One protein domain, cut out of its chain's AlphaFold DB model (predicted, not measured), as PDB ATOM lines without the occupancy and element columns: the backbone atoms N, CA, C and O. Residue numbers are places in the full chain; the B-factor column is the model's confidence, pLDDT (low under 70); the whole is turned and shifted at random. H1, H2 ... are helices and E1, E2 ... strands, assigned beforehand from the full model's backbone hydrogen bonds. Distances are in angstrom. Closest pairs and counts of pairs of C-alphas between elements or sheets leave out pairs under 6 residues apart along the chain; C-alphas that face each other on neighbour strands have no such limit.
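This is residues 2 to 87 of the 408 residues of an uncharacterized protein of Thermobacillus composti (strain DSM 18247 / JCM 13945 / KWC4) (UniProt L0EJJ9). A small two-strand sheet, E1 beside E2, has the longest helix, H3, packed on it through H3's residues 64 to 71, while H1 lies near residues 66 to 70 of H3. From this body the chain between E1 and H3 runs out to the small helix H2, near one end of the long axis, and the opening stretch reaches to the other end at Ser 2. The printed part has 86 residues, with three named helices and two named strands in the order H1, E1, H2, H3, E2; the sheet's order is E1, E2, parallel. The class is mostly helix, but 35 of the 86 residues, under half, are in named elements. The whole is only just compact, close to loose, with a radius of gyration of the C-alphas of 14.1 A, and elongated, spanning 47 by 26 by 19 A.

E1, residues 33 to 36, and E2, residues 78 to 80, are parallel neighbours at 24 degrees. N 36 and O 79 are 2.9 A apart and N 79 and O 34 are 2.8 A apart, both within hydrogen-bond range. Residues 7 to 8 form a short parallel pairing with residues 33 to 34 of E1. The closest C-alphas of E2 and H3, residues 57 to 71, are those of Val 78 and Cys 71, 7.2 A apart; those of E1 and H3 are Val 34 and Ile 67, 7.8 A apart. E1, H2, residues 45 to 49, H3 and E2 form a strand-helix-strand unit, two parallel neighbour strands with helices between, and its crossover is right-handed. H1, residues 20 to 27, only just touches H3, with 3 pairs of C-alphas within 8 A, on residues 66 to 70 of H3 alone. Their closest C-alphas, of Glu 20 and Ile 66, are 7.5 A apart, at a steep tilt of 39 degrees, the same way. H2 touches no helix and is apart from E2. In H1, H2 and H3 every O i to N i+4 pair is within hydrogen-bond range.

E1 runs 9.9 A from C-alpha 33 at (154.135, 197.147, 164.515), and E2 runs 6.7 A to C-alpha 80 at (161.494, 201.852, 170.497). H3 is 20.6 A long, H1 10.4 A and H2 5.9 A. H1 begins at C-alpha 20, (164.694, 202.590, 152.798).

The C-alphas farthest apart are those of Ser 2 and Ala 50, 48.8 A. The printed part has no cut. The link from H1 to E1 is tight, the other three are short. Mean pLDDT of the printed part is 85.9; residues 2 to 3, 41 to 43 and 87 are under 70.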
ATOM      1  N   SER A   2     143.888 184.427 160.339       48.44
ATOM      2  CA  SER A   2     145.211 183.945 160.759       48.44
ATOM      3  C   SER A   2     145.620 184.719 162.020       48.44
ATOM      4  O   SER A   2     145.256 185.884 162.176       48.44
ATOM      5  N   GLN A   3     146.249 184.027 162.967       66.44
ATOM      6  CA  GLN A   3     146.652 184.555 164.277       66.44
ATOM      7  C   GLN A   3     148.043 185.212 164.227       66.44
ATOM      8  O   GLN A   3     148.688 185.377 165.260       66.44
ATOM      9  N   ASP A   4     148.534 185.542 163.035       81.94
ATOM     10  CA  ASP A   4     149.940 185.876 162.846       81.94
ATOM     11  C   ASP A   4     150.192 187.360 163.126       81.94
ATOM     12  O   ASP A   4     149.551 188.245 162.556       81.94
ATOM     13  N   VAL A   5     151.157 187.638 164.005       87.25
ATOM     14  CA  VAL A   5     151.585 189.000 164.341       87.25
ATOM     15  C   VAL A   5     152.828 189.353 163.527       87.25
ATOM     16  O   VAL A   5     153.949 188.981 163.865       87.25
ATOM     17  N   ASN A   6     152.629 190.104 162.447       92.12
ATOM     18  CA  ASN A   6     153.713 190.648 161.626       92.12
ATOM     19  C   ASN A   6     154.374 191.867 162.286       92.12
ATOM     20  O   ASN A   6     153.751 192.924 162.401       92.12
ATOM     21  N   ILE A   7     155.645 191.734 162.662       93.69
ATOM     22  CA  ILE A   7     156.478 192.816 163.199       93.69
ATOM     23  C   ILE A   7     157.619 193.092 162.223       93.69
ATOM     24  O   ILE A   7     158.310 192.166 161.797       93.69
ATOM     25  N   LEU A   8     157.842 194.363 161.893       95.81
ATOM     26  CA  LEU A   8     158.965 194.784 161.058       95.81
ATOM     27  C   LEU A   8     160.039 195.449 161.919       95.81
ATOM     28  O   LEU A   8     159.771 196.431 162.604       95.81
ATOM     29  N   SER A   9     161.269 194.947 161.844       94.88
ATOM     30  CA  SER A   9     162.421 195.580 162.487       94.88
ATOM     31  C   SER A   9     163.389 196.106 161.424       94.88
ATOM     32  O   SER A   9     164.048 195.309 160.756       94.88
ATOM     33  N   PRO A  10     163.448 197.432 161.192       93.38
ATOM     34  CA  PRO A  10     164.252 198.002 160.114       93.38
ATOM     35  C   PRO A  10     165.751 197.977 160.423       93.38
ATOM     36  O   PRO A  10     166.564 197.878 159.508       93.38
ATOM     37  N   CYS A  11     166.122 198.067 161.699       91.94
ATOM     38  CA  CYS A  11     167.503 198.064 162.161       91.94
ATOM     39  C   CYS A  11     167.598 197.529 163.596       91.94
ATOM     40  O   CYS A  11     166.644 197.611 164.367       91.94
ATOM     41  N   GLY A  12     168.776 197.016 163.959       87.44
ATOM     42  CA  GLY A  12     169.063 196.520 165.310       87.44
ATOM     43  C   GLY A  12     169.443 197.603 166.323       87.44
ATOM     44  O   GLY A  12     169.762 197.277 167.452       87.44
ATOM     45  N   MET A  13     169.486 198.877 165.923       89.12
ATOM     46  CA  MET A  13     169.585 200.024 166.827       89.12
ATOM     47  C   MET A  13     169.226 201.292 166.059       89.12
ATOM     48  O   MET A  13     169.714 201.519 164.947       89.12
ATOM     49  N   LEU A  14     168.409 202.148 166.671       89.88
ATOM     50  CA  LEU A  14     168.061 203.432 166.082       89.88
ATOM     51  C   LEU A  14     169.334 204.254 165.832       89.88
ATOM     52  O   LEU A  14     170.141 204.424 166.741       89.88
ATOM     53  N   GLY A  15     169.514 204.762 164.615       90.44
ATOM     54  CA  GLY A  15     170.688 205.529 164.200       90.44
ATOM     55  C   GLY A  15     171.781 204.719 163.495       90.44
ATOM     56  O   GLY A  15     172.756 205.323 163.045       90.44
ATOM     57  N   TYR A  16     171.650 203.394 163.356       92.19
ATOM     58  CA  TYR A  16     172.525 202.601 162.473       92.19
ATOM     59  C   TYR A  16     172.175 202.755 160.992       92.19
ATOM     60  O   TYR A  16     173.021 202.503 160.132       92.19
ATOM     61  N   GLY A  17     170.967 203.230 160.687       92.62
ATOM     62  CA  GLY A  17     170.464 203.285 159.330       92.62
ATOM     63  C   GLY A  17     170.026 201.923 158.805       92.62
ATOM     64  O   GLY A  17     170.368 200.859 159.322       92.62
ATOM     65  N   PHE A  18     169.238 201.982 157.743       95.88
ATOM     66  CA  PHE A  18     168.719 200.829 157.027       95.88
ATOM     67  C   PHE A  18     168.400 201.228 155.578       95.88
ATOM     68  O   PHE A  18     168.183 202.415 155.301       95.88
ATOM     69  N   PRO A  19     168.377 200.280 154.625       95.50
ATOM     70  CA  PRO A  19     167.946 200.571 153.263       95.50
ATOM     71  C   PRO A  19     166.448 200.906 153.232       95.50
ATOM     72  O   PRO A  19     165.613 200.050 153.531       95.50
ATOM     73  N   GLU A  20     166.095 202.135 152.840       93.56
ATOM     74  CA  GLU A  20     164.694 202.590 152.798       93.56
ATOM     75  C   GLU A  20     163.833 201.712 151.881       93.56
ATOM     76  O   GLU A  20     162.698 201.393 152.218       93.56
ATOM     77  N   GLU A  21     164.381 201.252 150.757       94.19
ATOM     78  CA  GLU A  21     163.682 200.360 149.827       94.19
ATOM     79  C   GLU A  21     163.279 199.031 150.490       94.19
ATOM     80  O   GLU A  21     162.160 198.551 150.311       94.19
ATOM     81  N   SER A  22     164.160 198.450 151.310       94.31
ATOM     82  CA  SER A  22     163.849 197.232 152.064       94.31
ATOM     83  C   SER A  22     162.791 197.482 153.130       94.31
ATOM     84  O   SER A  22     161.899 196.656 153.302       94.31
ATOM     85  N   PHE A  23     162.853 198.632 153.803       96.00
ATOM     86  CA  PHE A  23     161.834 199.027 154.770       96.00
ATOM     87  C   PHE A  23     160.462 199.222 154.106       96.00
ATOM     88  O   PHE A  23     159.474 198.675 154.589       96.00
ATOM     89  N   ARG A  24     160.400 199.908 152.956       93.38
ATOM     90  CA  ARG A  24     159.170 200.107 152.164       93.38
ATOM     91  C   ARG A  24     158.542 198.775 151.750       93.38
ATOM     92  O   ARG A  24     157.358 198.580 151.990       93.38
ATOM     93  N   ARG A  25     159.344 197.838 151.228       93.88
ATOM     94  CA  ARG A  25     158.885 196.470 150.917       93.88
ATOM     95  C   ARG A  25     158.348 195.738 152.144       93.88
ATOM     96  O   ARG A  25     157.361 195.020 152.048       93.88
ATOM     97  N   GLY A  26     158.994 195.908 153.298       93.44
ATOM     98  CA  GLY A  26     158.512 195.341 154.558       93.44
ATOM     99  C   GLY A  26     157.140 195.893 154.946       93.44
ATOM    100  O   GLY A  26     156.258 195.132 155.330       93.44
ATOM    101  N   MET A  27     156.932 197.202 154.782       93.88
ATOM    102  CA  MET A  27     155.663 197.869 155.093       93.88
ATOM    103  C   MET A  27     154.488 197.402 154.216       93.88
ATOM    104  O   MET A  27     153.340 197.505 154.645       93.88
ATOM    105  N   GLU A  28     154.743 196.837 153.033       92.81
ATOM    106  CA  GLU A  28     153.709 196.258 152.156       92.81
ATOM    107  C   GLU A  28     153.096 194.956 152.721       92.81
ATOM    108  O   GLU A  28     152.024 194.541 152.284       92.81
ATOM    109  N   GLN A  29     153.719 194.332 153.728       89.94
ATOM    110  CA  GLN A  29     153.331 193.026 154.290       89.94
ATOM    111  C   GLN A  29     152.284 193.101 155.423       89.94
ATOM    112  O   GLN A  29     152.261 192.242 156.303       89.94
ATOM    113  N   GLN A  30     151.428 194.130 155.438       85.88
ATOM    114  CA  GLN A  30     150.432 194.364 156.502       85.88
ATOM    115  C   GLN A  30     151.037 194.256 157.916       85.88
ATOM    116  O   GLN A  30     150.688 193.394 158.721       85.88
ATOM    117  N   VAL A  31     152.007 195.126 158.192       92.69
ATOM    118  CA  VAL A  31     152.746 195.155 159.458       92.69
ATOM    119  C   VAL A  31     151.849 195.641 160.604       92.69
ATOM    120  O   VAL A  31     151.182 196.666 160.478       92.69
ATOM    121  N   HIS A  32     151.879 194.941 161.740       94.06
ATOM    122  CA  HIS A  32     151.141 195.311 162.955       94.06
ATOM    123  C   HIS A  32     151.931 196.241 163.877       94.06
ATOM    124  O   HIS A  32     151.327 196.965 164.659       94.06
ATOM    125  N   ALA A  33     153.264 196.213 163.812       94.31
ATOM    126  CA  ALA A  33     154.135 197.147 164.515       94.31
ATOM    127  C   ALA A  33     155.515 197.222 163.852       94.31
ATOM    128  O   ALA A  33     156.037 196.219 163.356       94.31
ATOM    129  N   VAL A  34     156.132 198.399 163.908       95.94
ATOM    130  CA  VAL A  34     157.557 198.574 163.626       95.94
ATOM    131  C   VAL A  34     158.305 198.651 164.950       95.94
ATOM    132  O   VAL A  34     158.000 199.509 165.776       95.94
ATOM    133  N   VAL A  35     159.275 197.764 165.162       94.31
ATOM    134  CA  VAL A  35     160.003 197.656 166.434       94.31
ATOM    135  C   VAL A  35     161.500 197.831 166.206       94.31
ATOM    136  O   VAL A  35     162.101 197.142 165.378       94.31
ATOM    137  N   VAL A  36     162.111 198.735 166.969       92.56
ATOM    138  CA  VAL A  36     163.563 198.930 167.013       92.56
ATOM    139  C   VAL A  36     164.021 198.798 168.456       92.56
ATOM    140  O   VAL A  36     163.549 199.521 169.329       92.56
ATOM    141  N   ASP A  37     164.957 197.895 168.711       88.75
ATOM    142  CA  ASP A  37     165.534 197.700 170.034       88.75
ATOM    143  C   ASP A  37     167.044 197.511 169.911       88.75
ATOM    144  O   ASP A  37     167.490 196.731 169.073       88.75
ATOM    145  N   ALA A  38     167.824 198.249 170.708       83.62
ATOM    146  CA  ALA A  38     169.282 198.273 170.618       83.62
ATOM    147  C   ALA A  38     169.947 196.985 171.125       83.62
ATOM    148  O   ALA A  38     171.142 196.791 170.895       83.62
ATOM    149  N   GLY A  39     169.213 196.133 171.854       75.12
ATOM    150  CA  GLY A  39     169.688 194.881 172.455       75.12
ATOM    151  C   GLY A  39     170.747 195.042 173.560       75.12
ATOM    152  O   GLY A  39     170.805 194.224 174.472       75.12
ATOM    153  N   SER A  40     171.568 196.097 173.512       71.50
ATOM    154  CA  SER A  40     172.551 196.483 174.521       71.50
ATOM    155  C   SER A  40     172.420 197.966 174.863       71.50
ATOM    156  O   SER A  40     172.378 198.834 173.989       71.50
ATOM    157  N   THR A  41     172.426 198.265 176.160       65.12
ATOM    158  CA  THR A  41     172.549 199.625 176.702       65.12
ATOM    159  C   THR A  41     173.994 199.995 177.050       65.12
ATOM    160  O   THR A  41     174.233 201.104 177.531       65.12
ATOM    161  N   ASP A  42     174.947 199.087 176.813       69.88
ATOM    162  CA  ASP A  42     176.375 199.276 177.068       69.88
ATOM    163  C   ASP A  42     177.183 199.209 175.760       69.88
ATOM    164  O   ASP A  42     177.495 198.141 175.232       69.88
ATOM    165  N   GLY A  43     177.523 200.385 175.227       69.75
ATOM    166  CA  GLY A  43     178.430 200.566 174.091       69.75
ATOM    167  C   GLY A  43     179.917 200.468 174.437       69.75
ATOM    168  O   GLY A  43     180.756 200.838 173.610       69.75
ATOM    169  N   GLY A  44     180.248 200.035 175.654       77.38
ATOM    170  CA  GLY A  44     181.597 199.921 176.186       77.38
ATOM    171  C   GLY A  44     182.009 201.101 177.080       77.38
ATOM    172  O   GLY A  44     181.426 202.194 177.022       77.38
ATOM    173  N   PRO A  45     183.093 200.926 177.865       77.12
ATOM    174  CA  PRO A  45     183.488 201.840 178.942       77.12
ATOM    175  C   PRO A  45     183.769 203.269 178.464       77.12
ATOM    176  O   PRO A  45     183.504 204.229 179.183       77.12
ATOM    177  N   HIS A  46     184.246 203.436 177.226       79.81
ATOM    178  CA  HIS A  46     184.472 204.756 176.637       79.81
ATOM    179  C   HIS A  46     183.169 205.559 176.485       79.81
ATOM    180  O   HIS A  46     183.128 206.736 176.830       79.81
ATOM    181  N   LYS A  47     182.099 204.947 175.958       79.12
ATOM    182  CA  LYS A  47     180.828 205.644 175.685       79.12
ATOM    183  C   LYS A  47     180.134 206.063 176.976       79.12
ATOM    184  O   LYS A  47     179.635 207.184 177.066       79.12
ATOM    185  N   LEU A  48     180.172 205.186 177.980       73.50
ATOM    186  CA  LEU A  48     179.667 205.474 179.318       73.50
ATOM    187  C   LEU A  48     180.489 206.579 180.003       73.50
ATOM    188  O   LEU A  48     179.911 207.560 180.464       73.50
ATOM    189  N   GLY A  49     181.823 206.464 180.007       74.31
ATOM    190  CA  GLY A  49     182.717 207.415 180.676       74.31
ATOM    191  C   GLY A  49     182.756 208.807 180.039       74.31
ATOM    192  O   GLY A  49     182.854 209.802 180.749       74.31
ATOM    193  N   ALA A  50     182.634 208.900 178.712       78.75
ATOM    194  CA  ALA A  50     182.591 210.178 178.001       78.75
ATOM    195  C   ALA A  50     181.187 210.811 177.959       78.75
ATOM    196  O   ALA A  50     181.045 211.927 177.468       78.75
ATOM    197  N   GLY A  51     180.147 210.111 178.435       73.75
ATOM    198  CA  GLY A  51     178.772 210.610 178.404       73.75
ATOM    199  C   GLY A  51     178.246 210.856 176.988       73.75
ATOM    200  O   GLY A  51     177.533 211.830 176.761       73.75
ATOM    201  N   VAL A  52     178.626 210.001 176.033       78.31
ATOM    202  CA  VAL A  52     178.225 210.121 174.622       78.31
ATOM    203  C   VAL A  52     177.522 208.863 174.131       78.31
ATOM    204  O   VAL A  52     177.911 207.740 174.461       78.31
ATOM    205  N   SER A  53     176.520 209.042 173.274       79.12
ATOM    206  CA  SER A  53     175.800 207.939 172.641       79.12
ATOM    207  C   SER A  53     176.675 207.182 171.633       79.12
ATOM    208  O   SER A  53     177.668 207.696 171.092       79.12
ATOM    209  N   ILE A  54     176.318 205.925 171.359       86.25
ATOM    210  CA  ILE A  54     176.958 205.123 170.306       86.25
ATOM    211  C   ILE A  54     176.749 205.796 168.944       86.25
ATOM    212  O   ILE A  54     177.694 205.926 168.167       86.25
ATOM    213  N   VAL A  55     175.532 206.286 168.708       86.25
ATOM    214  CA  VAL A  55     175.085 206.951 167.479       86.25
ATOM    215  C   VAL A  55     174.840 208.441 167.701       86.25
ATOM    216  O   VAL A  55     174.527 208.886 168.801       86.25
ATOM    217  N   SER A  56     174.959 209.235 166.638       86.06
ATOM    218  CA  SER A  56     174.662 210.669 166.709       86.06
ATOM    219  C   SER A  56     173.153 210.940 166.734       86.06
ATOM    220  O   SER A  56     172.379 210.253 166.067       86.06
ATOM    221  N   ARG A  57     172.739 212.036 167.385       82.00
ATOM    222  CA  ARG A  57     171.344 212.524 167.352       82.00
ATOM    223  C   ARG A  57     170.812 212.695 165.925       82.00
ATOM    224  O   ARG A  57     169.651 212.403 165.657       82.00
ATOM    225  N   ARG A  58     171.663 213.150 164.997       85.88
ATOM    226  CA  ARG A  58     171.316 213.306 163.576       85.88
ATOM    227  C   ARG A  58     170.959 211.966 162.929       85.88
ATOM    228  O   ARG A  58     170.017 211.920 162.147       85.88
ATOM    229  N   ALA A  59     171.696 210.905 163.249       89.12
ATOM    230  CA  ALA A  59     171.434 209.575 162.714       89.12
ATOM    231  C   ALA A  59     170.112 209.011 163.254       89.12
ATOM    232  O   ALA A  59     169.278 208.587 162.463       89.12
ATOM    233  N   CYS A  60     169.860 209.123 164.565       88.12
ATOM    234  CA  CYS A  60     168.571 208.726 165.141       88.12
ATOM    235  C   CYS A  60     167.399 209.483 164.508       88.12
ATOM    236  O   CYS A  60     166.373 208.886 164.198       88.12
ATOM    237  N   LYS A  61     167.556 210.796 164.283       85.56
ATOM    238  CA  LYS A  61     166.517 211.623 163.657       85.56
ATOM    239  C   LYS A  61     166.216 211.175 162.227       85.56
ATOM    240  O   LYS A  61     165.051 211.064 161.880       85.56
ATOM    241  N   LYS A  62     167.249 210.889 161.427       92.69
ATOM    242  CA  LYS A  62     167.087 210.381 160.058       92.69
ATOM    243  C   LYS A  62     166.276 209.081 160.044       92.69
ATOM    244  O   LYS A  62     165.340 208.956 159.262       92.69
ATOM    245  N   ASP A  63     166.628 208.135 160.912       94.38
ATOM    246  CA  ASP A  63     165.941 206.845 160.988       94.38
ATOM    247  C   ASP A  63     164.479 207.023 161.430       94.38
ATOM    248  O   ASP A  63     163.576 206.476 160.797       94.38
ATOM    249  N   LEU A  64     164.227 207.853 162.451       91.38
ATOM    250  CA  LEU A  64     162.869 208.174 162.907       91.38
ATOM    251  C   LEU A  64     162.038 208.888 161.839       91.38
ATOM    252  O   LEU A  64     160.867 208.566 161.692       91.38
ATOM    253  N   GLU A  65     162.612 209.834 161.092       92.56
ATOM    254  CA  GLU A  65     161.911 210.545 160.015       92.56
ATOM    255  C   GLU A  65     161.373 209.562 158.963       92.56
ATOM    256  O   GLU A  65     160.218 209.672 158.552       92.56
ATOM    257  N   ILE A  66     162.172 208.558 158.586       94.75
ATOM    258  CA  ILE A  66     161.769 207.520 157.627       94.75
ATOM    259  C   ILE A  66     160.714 206.584 158.239       94.75
ATOM    260  O   ILE A  66     159.682 206.330 157.614       94.75
ATOM    261  N   ILE A  67     160.953 206.084 159.459       94.50
ATOM    262  CA  ILE A  67     160.046 205.142 160.136       94.50
ATOM    263  C   ILE A  67     158.678 205.787 160.374       94.50
ATOM    264  O   ILE A  67     157.653 205.249 159.952       94.50
ATOM    265  N   LEU A  68     158.657 206.956 161.017       90.56
ATOM    266  CA  LEU A  68     157.425 207.671 161.341       90.56
ATOM    267  C   LEU A  68     156.703 208.122 160.069       90.56
ATOM    268  O   LEU A  68     155.485 207.978 159.986       90.56
ATOM    269  N   GLY A  69     157.436 208.588 159.052       91.56
ATOM    270  CA  GLY A  69     156.856 208.977 157.766       91.56
ATOM    271  C   GLY A  69     156.066 207.851 157.088       91.56
ATOM    272  O   GLY A  69     155.017 208.112 156.500       91.56
ATOM    273  N   ALA A  70     156.520 206.600 157.211       92.19
ATOM    274  CA  ALA A  70     155.811 205.440 156.667       92.19
ATOM    275  C   ALA A  70     154.681 204.927 157.576       92.19
ATOM    276  O   ALA A  70     153.670 204.433 157.077       92.19
ATOM    277  N   CYS A  71     154.837 205.028 158.898       89.38
ATOM    278  CA  CYS A  71     153.905 204.430 159.857       89.38
ATOM    279  C   CYS A  71     152.698 205.321 160.182       89.38
ATOM    280  O   CYS A  71     151.591 204.809 160.366       89.38
ATOM    281  N   LEU A  72     152.883 206.648 160.224       84.38
ATOM    282  CA  LEU A  72     151.846 207.603 160.637       84.38
ATOM    283  C   LEU A  72     150.569 207.551 159.773       84.38
ATOM    284  O   LEU A  72     149.486 207.496 160.359       84.38
ATOM    285  N   PRO A  73     150.627 207.510 158.423       86.62
ATOM    286  CA  PRO A  73     149.414 207.466 157.600       86.62
ATOM    287  C   PRO A  73     148.568 206.207 157.831       86.62
ATOM    288  O   PRO A  73     147.342 206.265 157.785       86.62
ATOM    289  N   GLY A  74     149.229 205.074 158.096       82.88
ATOM    290  CA  GLY A  74     148.593 203.779 158.343       82.88
ATOM    291  C   GLY A  74     148.264 203.510 159.810       82.88
ATOM    292  O   GLY A  74     147.742 202.441 160.113       82.88
ATOM    293  N   LYS A  75     148.578 204.447 160.719       87.06
ATOM    294  CA  LYS A  75     148.483 204.267 162.178       87.06
ATOM    295  C   LYS A  75     149.182 202.991 162.669       87.06
ATOM    296  O   LYS A  75     148.713 202.353 163.608       87.06
ATOM    297  N   VAL A  76     150.294 202.623 162.032       91.56
ATOM    298  CA  VAL A  76     151.111 201.480 162.455       91.56
ATOM    299  C   VAL A  76     151.916 201.906 163.692       91.56
ATOM    300  O   VAL A  76     152.644 202.898 163.617       91.56
ATOM    301  N   PRO A  77     151.798 201.212 164.835       85.50
ATOM    302  CA  PRO A  77     152.591 201.497 166.025       85.50
ATOM    303  C   PRO A  77     154.097 201.412 165.755       85.50
ATOM    304  O   PRO A  77     154.571 200.464 165.126       85.50
ATOM    305  N   VAL A  78     154.848 202.378 166.283       92.38
ATOM    306  CA  VAL A  78     156.315 202.365 166.303       92.38
ATOM    307  C   VAL A  78     156.761 202.213 167.749       92.38
ATOM    308  O   VAL A  78     156.425 203.047 168.587       92.38
ATOM    309  N   ILE A  79     157.511 201.156 168.040       89.81
ATOM    310  CA  ILE A  79     157.991 200.833 169.385       89.81
ATOM    311  C   ILE A  79     159.513 200.914 169.379       89.81
ATOM    312  O   ILE A  79     160.182 200.220 168.612       89.81
ATOM    313  N   ILE A  80     160.057 201.760 170.251       87.62
ATOM    314  CA  ILE A  80     161.494 201.852 170.497       87.62
ATOM    315  C   ILE A  80     161.761 201.239 171.869       87.62
ATOM    316  O   ILE A  80     161.363 201.817 172.876       87.62
ATOM    317  N   GLY A  81     162.394 200.065 171.905       82.38
ATOM    318  CA  GLY A  81     162.705 199.366 173.158       82.38
ATOM    319  C   GLY A  81     163.828 200.058 173.930       82.38
ATOM    320  O   GLY A  81     163.678 200.417 175.094       82.38
ATOM    321  N   SER A  82     164.943 200.314 173.248       79.31
ATOM    322  CA  SER A  82     166.107 201.014 173.788       79.31
ATOM    323  C   SER A  82     166.832 201.799 172.689       79.31
ATOM    324  O   SER A  82     166.793 201.444 171.509       79.31
ATOM    325  N   ALA A  83     167.479 202.907 173.066       76.56
ATOM    326  CA  ALA A  83     168.197 203.782 172.141       76.56
ATOM    327  C   ALA A  83     169.426 204.425 172.804       76.56
ATOM    328  O   ALA A  83     169.523 204.523 174.025       76.56
ATOM    329  N   GLY A  84     170.379 204.880 171.989       75.69
ATOM    330  CA  GLY A  84     171.558 205.632 172.439       75.69
ATOM    331  C   GLY A  84     172.738 204.770 172.897       75.69
ATOM    332  O   GLY A  84     173.879 205.135 172.610       75.69
ATOM    333  N   GLY A  85     172.491 203.618 173.529       73.12
ATOM    334  CA  GLY A  85     173.530 202.637 173.878       73.12
ATOM    335  C   GLY A  85     174.529 203.101 174.950       73.12
ATOM    336  O   GLY A  85     175.613 202.536 175.079       73.12
ATOM    337  N   SER A  86     174.196 204.157 175.692       71.19
ATOM    338  CA  SER A  86     174.905 204.581 176.899       71.19
ATOM    339  C   SER A  86     173.938 205.331 177.821       71.19
ATOM    340  O   SER A  86     173.302 206.304 177.429       71.19
ATOM    341  N   GLY A  87     173.799 204.858 179.060       66.19
ATOM    342  CA  GLY A  87     172.854 205.389 180.055       66.19
ATOM    343  C   GLY A  87     173.427 206.479 180.969       66.19
ATOM    344  O   GLY A  87     173.010 206.588 182.115       66.19
TER     345      GLY A  87